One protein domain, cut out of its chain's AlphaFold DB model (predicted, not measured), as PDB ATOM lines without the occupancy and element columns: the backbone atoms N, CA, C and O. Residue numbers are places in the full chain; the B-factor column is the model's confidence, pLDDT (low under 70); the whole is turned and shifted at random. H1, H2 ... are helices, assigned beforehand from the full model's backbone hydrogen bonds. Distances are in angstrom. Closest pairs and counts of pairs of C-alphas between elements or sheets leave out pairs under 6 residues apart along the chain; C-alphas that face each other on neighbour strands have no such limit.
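What this domain is: This is residues 75 to 118 of the 137 residues of an uncharacterized protein of Araneus ventricosus (UniProt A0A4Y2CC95). One long helix, H1, makes nearly the whole length of this rod, and past its end a short link turns aside to a small helix, H2, forming a hook at that end. No second long part packs along H1, and residues 75 to 101 stand free. The printed part has 44 residues with two named helices, H1 then H2, and no named strand; the class is all helix. It is extended, with a radius of gyration of the C-alphas of 17.1 A and spans of 54 by 19 by 7 A.

How they stand to each other: H1, residues 75 to 107, and H2, residues 112 to 116, are close but not clearly touching; their closest C-alphas, of Tyr 105 and Pro 112, are 6.9 A apart. Every O i to N i+4 pair in H1 is within hydrogen-bond range; in H2 0 of 1 is, beside 1 of 2 O i to N i+3 pairs.

Where its parts are: H1 measures 47.9 A from C-alpha 75 at (144.635, 151.298, 185.560) to C-alpha 107 at (178.725, 133.927, 156.807). H2 measures 7.2 A and ends at C-alpha 116, (189.695, 141.982, 169.329).

The domain as a whole: The farthest C-alphas, of Ile 75 and Gly 118, are 54.0 A apart. The printed part has no cut, and the link from H1 to H2 is tight. Residues 104 to 118 have pLDDT under 70.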
ATOM      1  N   ILE A  75     143.552 150.318 185.756       72.81
ATOM      2  CA  ILE A  75     144.635 151.298 185.560       72.81
ATOM      3  C   ILE A  75     145.968 150.590 185.288       72.81
ATOM      4  O   ILE A  75     146.698 150.973 184.376       72.81
ATOM      5  N   VAL A  76     146.284 149.541 186.053       79.88
ATOM      6  CA  VAL A  76     147.517 148.764 185.855       79.88
ATOM      7  C   VAL A  76     147.518 148.085 184.486       79.88
ATOM      8  O   VAL A  76     148.536 148.117 183.802       79.88
ATOM      9  N   LYS A  77     146.383 147.526 184.050       80.38
ATOM     10  CA  LYS A  77     146.255 146.896 182.729       80.38
ATOM     11  C   LYS A  77     146.492 147.891 181.585       80.38
ATOM     12  O   LYS A  77     147.221 147.561 180.651       80.38
ATOM     13  N   ASP A  78     145.935 149.099 181.691       80.12
ATOM     14  CA  ASP A  78     146.135 150.170 180.705       80.12
ATOM     15  C   ASP A  78     147.616 150.582 180.616       80.12
ATOM     16  O   ASP A  78     148.156 150.772 179.528       80.12
ATOM     17  N   GLN A  79     148.320 150.665 181.749       83.12
ATOM     18  CA  GLN A  79     149.759 150.950 181.753       83.12
ATOM     19  C   GLN A  79     150.567 149.798 181.139       83.12
ATOM     20  O   GLN A  79     151.465 150.023 180.330       83.12
ATOM     21  N   LEU A  80     150.232 148.552 181.472       85.88
ATOM     22  CA  LEU A  80     150.966 147.375 181.008       85.88
ATOM     23  C   LEU A  80     150.860 147.191 179.489       85.88
ATOM     24  O   LEU A  80     151.815 146.730 178.872       85.88
ATOM     25  N   ILE A  81     149.748 147.598 178.868       87.06
ATOM     26  CA  ILE A  81     149.590 147.512 177.410       87.06
ATOM     27  C   ILE A  81     150.420 148.570 176.676       87.06
ATOM     28  O   ILE A  81     151.051 148.262 175.665       87.06
ATOM     29  N   LEU A  82     150.485 149.787 177.224       87.19
ATOM     30  CA  LEU A  82     151.306 150.879 176.699       87.19
ATOM     31  C   LEU A  82     152.797 150.538 176.783       87.19
ATOM     32  O   LEU A  82     153.506 150.565 175.777       87.19
ATOM     33  N   TRP A  83     153.266 150.155 177.972       91.25
ATOM     34  CA  TRP A  83     154.669 149.809 178.187       91.25
ATOM     35  C   TRP A  83     155.040 148.480 177.529       91.25
ATOM     36  O   TRP A  83     156.089 148.380 176.901       91.25
ATOM     37  N   GLY A  84     154.170 147.474 177.612       90.56
ATOM     38  CA  GLY A  84     154.389 146.161 177.009       90.56
ATOM     39  C   GLY A  84     154.513 146.224 175.490       90.56
ATOM     40  O   GLY A  84     155.414 145.602 174.931       90.56
ATOM     41  N   GLY A  85     153.677 147.025 174.819       90.00
ATOM     42  CA  GLY A  85     153.784 147.244 173.375       90.00
ATOM     43  C   GLY A  85     155.107 147.904 172.981       90.00
ATOM     44  O   GLY A  85     155.798 147.417 172.086       90.00
ATOM     45  N   LEU A  86     155.500 148.968 173.691       90.81
ATOM     46  CA  LEU A  86     156.748 149.688 173.428       90.81
ATOM     47  C   LEU A  86     157.986 148.808 173.663       90.81
ATOM     48  O   LEU A  86     158.855 148.719 172.795       90.81
ATOM     49  N   PHE A  87     158.058 148.124 174.808       93.25
ATOM     50  CA  PHE A  87     159.169 147.223 175.126       93.25
ATOM     51  C   PHE A  87     159.220 146.017 174.187       93.25
ATOM     52  O   PHE A  87     160.310 145.617 173.775       93.25
ATOM     53  N   GLY A  88     158.068 145.458 173.816       94.12
ATOM     54  CA  GLY A  88     157.982 144.352 172.867       94.12
ATOM     55  C   GLY A  88     158.502 144.746 171.488       94.12
ATOM     56  O   GLY A  88     159.335 144.044 170.917       94.12
ATOM     57  N   PHE A  89     158.083 145.909 170.984       92.88
ATOM     58  CA  PHE A  89     158.534 146.421 169.694       92.88
ATOM     59  C   PHE A  89     160.042 146.713 169.671       92.88
ATOM     60  O   PHE A  89     160.743 146.276 168.758       92.88
ATOM     61  N   LEU A  90     160.565 147.392 170.697       94.62
ATOM     62  CA  LEU A  90     161.998 147.683 170.802       94.62
ATOM     63  C   LEU A  90     162.837 146.405 170.920       94.62
ATOM     64  O   LEU A  90     163.869 146.284 170.260       94.62
ATOM     65  N   SER A  91     162.379 145.433 171.713       92.69
ATOM     66  CA  SER A  91     163.060 144.143 171.863       92.69
ATOM     67  C   SER A  91     163.062 143.352 170.556       92.69
ATOM     68  O   SER A  91     164.082 142.772 170.196       92.69
ATOM     69  N   PHE A  92     161.953 143.370 169.808       93.56
ATOM     70  CA  PHE A  92     161.860 142.729 168.498       93.56
ATOM     71  C   PHE A  92     162.835 143.346 167.490       93.56
ATOM     72  O   PHE A  92     163.597 142.620 166.855       93.56
ATOM     73  N   LEU A  93     162.878 144.679 167.384       93.88
ATOM     74  CA  LEU A  93     163.846 145.358 166.518       93.88
ATOM     75  C   LEU A  93     165.291 145.062 166.933       93.88
ATOM     76  O   LEU A  93     166.131 144.788 166.076       93.88
ATOM     77  N   GLY A  94     165.575 145.068 168.239       92.94
ATOM     78  CA  GLY A  94     166.887 144.710 168.772       92.94
ATOM     79  C   GLY A  94     167.296 143.286 168.396       92.94
ATOM     80  O   GLY A  94     168.428 143.067 167.967       92.94
ATOM     81  N   LEU A  95     166.363 142.335 168.475       92.12
ATOM     82  CA  LEU A  95     166.594 140.939 168.112       92.12
ATOM     83  C   LEU A  95     166.823 140.778 166.605       92.12
ATOM     84  O   LEU A  95     167.763 140.095 166.210       92.12
ATOM     85  N   VAL A  96     166.051 141.465 165.759       91.19
ATOM     86  CA  VAL A  96     166.263 141.468 164.302       91.19
ATOM     87  C   VAL A  96     167.655 141.998 163.953       91.19
ATOM     88  O   VAL A  96     168.378 141.363 163.185       91.19
ATOM     89  N   VAL A  97     168.065 143.131 164.530       91.06
ATOM     90  CA  VAL A  97     169.400 143.709 164.301       91.06
ATOM     91  C   VAL A  97     170.498 142.774 164.810       91.06
ATOM     92  O   VAL A  97     171.497 142.576 164.117       91.06
ATOM     93  N   TYR A  98     170.311 142.174 165.987       88.94
ATOM     94  CA  TYR A  98     171.239 141.199 166.552       88.94
ATOM     95  C   TYR A  98     171.400 139.974 165.645       88.94
ATOM     96  O   TYR A  98     172.527 139.616 165.316       88.94
ATOM     97  N   CYS A  99     170.297 139.384 165.179       81.88
ATOM     98  CA  CYS A  99     170.315 138.238 164.272       81.88
ATOM     99  C   CYS A  99     170.997 138.583 162.950       81.88
ATOM    100  O   CYS A  99     171.920 137.879 162.558       81.88
ATOM    101  N   ARG A 100     170.652 139.715 162.317       80.81
ATOM    102  CA  ARG A 100     171.341 140.139 161.086       80.81
ATOM    103  C   ARG A 100     172.840 140.288 161.308       80.81
ATOM    104  O   ARG A 100     173.626 139.839 160.485       80.81
ATOM    105  N   ARG A 101     173.243 140.917 162.415       79.12
ATOM    106  CA  ARG A 101     174.655 141.120 162.743       79.12
ATOM    107  C   ARG A 101     175.376 139.797 163.019       79.12
ATOM    108  O   ARG A 101     176.516 139.643 162.598       79.12
ATOM    109  N   HIS A 102     174.724 138.858 163.696       75.19
ATOM    110  CA  HIS A 102     175.254 137.521 163.941       75.19
ATOM    111  C   HIS A 102     175.412 136.726 162.636       75.19
ATOM    112  O   HIS A 102     176.462 136.127 162.423       75.19
ATOM    113  N   ASP A 103     174.430 136.785 161.734       72.06
ATOM    114  CA  ASP A 103     174.489 136.116 160.430       72.06
ATOM    115  C   ASP A 103     175.635 136.646 159.562       72.06
ATOM    116  O   ASP A 103     176.328 135.856 158.927       72.06
ATOM    117  N   PHE A 104     175.903 137.958 159.589       68.38
ATOM    118  CA  PHE A 104     177.094 138.520 158.938       68.38
ATOM    119  C   PHE A 104     178.389 137.917 159.501       68.38
ATOM    120  O   PHE A 104     179.232 137.474 158.730       68.38
ATOM    121  N   TYR A 105     178.537 137.813 160.826       64.94
ATOM    122  CA  TYR A 105     179.739 137.212 161.420       64.94
ATOM    123  C   TYR A 105     179.907 135.724 161.082       64.94
ATOM    124  O   TYR A 105     181.034 135.268 160.892       64.94
ATOM    125  N   VAL A 106     178.804 134.974 160.990       64.50
ATOM    126  CA  VAL A 106     178.825 133.544 160.645       64.50
ATOM    127  C   VAL A 106     179.156 133.329 159.166       64.50
ATOM    128  O   VAL A 106     179.993 132.487 158.853       64.50
ATOM    129  N   LEU A 107     178.536 134.089 158.255       62.97
ATOM    130  CA  LEU A 107     178.725 133.927 156.807       62.97
ATOM    131  C   LEU A 107     180.080 134.445 156.313       62.97
ATOM    132  O   LEU A 107     180.632 133.904 155.361       62.97
ATOM    133  N   GLU A 108     180.631 135.465 156.965       63.47
ATOM    134  CA  GLU A 108     181.935 136.043 156.624       63.47
ATOM    135  C   GLU A 108     183.101 135.268 157.276       63.47
ATOM    136  O   GLU A 108     184.264 135.632 157.115       63.47
ATOM    137  N   GLY A 109     182.804 134.207 158.048       59.22
ATOM    138  CA  GLY A 109     183.796 133.384 158.754       59.22
ATOM    139  C   GLY A 109     184.623 134.162 159.788       59.22
ATOM    140  O   GLY A 109     185.640 133.676 160.285       59.22
ATOM    141  N   SER A 110     184.211 135.391 160.104       62.97
ATOM    142  CA  SER A 110     184.925 136.307 160.981       62.97
ATOM    143  C   SER A 110     184.369 136.163 162.397       62.97
ATOM    144  O   SER A 110     183.349 136.757 162.763       62.97
ATOM    145  N   ASN A 111     185.082 135.407 163.228       60.47
ATOM    146  CA  ASN A 111     184.781 135.308 164.651       60.47
ATOM    147  C   ASN A 111     184.882 136.710 165.287       60.47
ATOM    148  O   ASN A 111     185.922 137.358 165.138       60.47
ATOM    149  N   PRO A 112     183.889 137.192 166.054       59.28
ATOM    150  CA  PRO A 112     183.952 138.520 166.675       59.28
ATOM    151  C   PRO A 112     185.159 138.673 167.621       59.28
ATOM    152  O   PRO A 112     185.705 139.768 167.755       59.28
ATOM    153  N   CYS A 113     185.652 137.569 168.199       59.53
ATOM    154  CA  CYS A 113     186.896 137.536 168.973       59.53
ATOM    155  C   CYS A 113     188.171 137.762 168.138       59.53
ATOM    156  O   CYS A 113     189.150 138.275 168.675       59.53
ATOM    157  N   ALA A 114     188.193 137.425 166.843       58.78
ATOM    158  CA  ALA A 114     189.391 137.566 166.007       58.78
ATOM    159  C   ALA A 114     189.784 139.040 165.804       58.78
ATOM    160  O   ALA A 114     190.969 139.375 165.797       58.78
ATOM    161  N   ARG A 115     188.787 139.934 165.736       57.19
ATOM    162  CA  ARG A 115     188.991 141.383 165.586       57.19
ATOM    163  C   ARG A 115     189.541 142.035 166.861       57.19
ATOM    164  O   ARG A 115     190.358 142.944 166.762       57.19
ATOM    165  N   CYS A 116     189.148 141.543 168.038       57.06
ATOM    166  CA  CYS A 116     189.695 141.982 169.329       57.06
ATOM    167  C   CYS A 116     191.114 141.451 169.583       57.06
ATOM    168  O   CYS A 116     191.903 142.113 170.249       57.06
ATOM    169  N   LEU A 117     191.446 140.280 169.032       58.28
ATOM    170  CA  LEU A 117     192.782 139.680 169.107       58.28
ATOM    171  C   LEU A 117     193.740 140.190 168.014       58.28
ATOM    172  O   LEU A 117     194.889 139.759 167.967       58.28
ATOM    173  N   GLY A 118     193.290 141.091 167.132       51.81
ATOM    174  CA  GLY A 118     194.120 141.678 166.075       51.81
ATOM    175  C   GLY A 118     194.603 140.682 165.015       51.81
ATOM    176  O   GLY A 118     195.538 140.986 164.274       51.81
TER     177      GLY A 118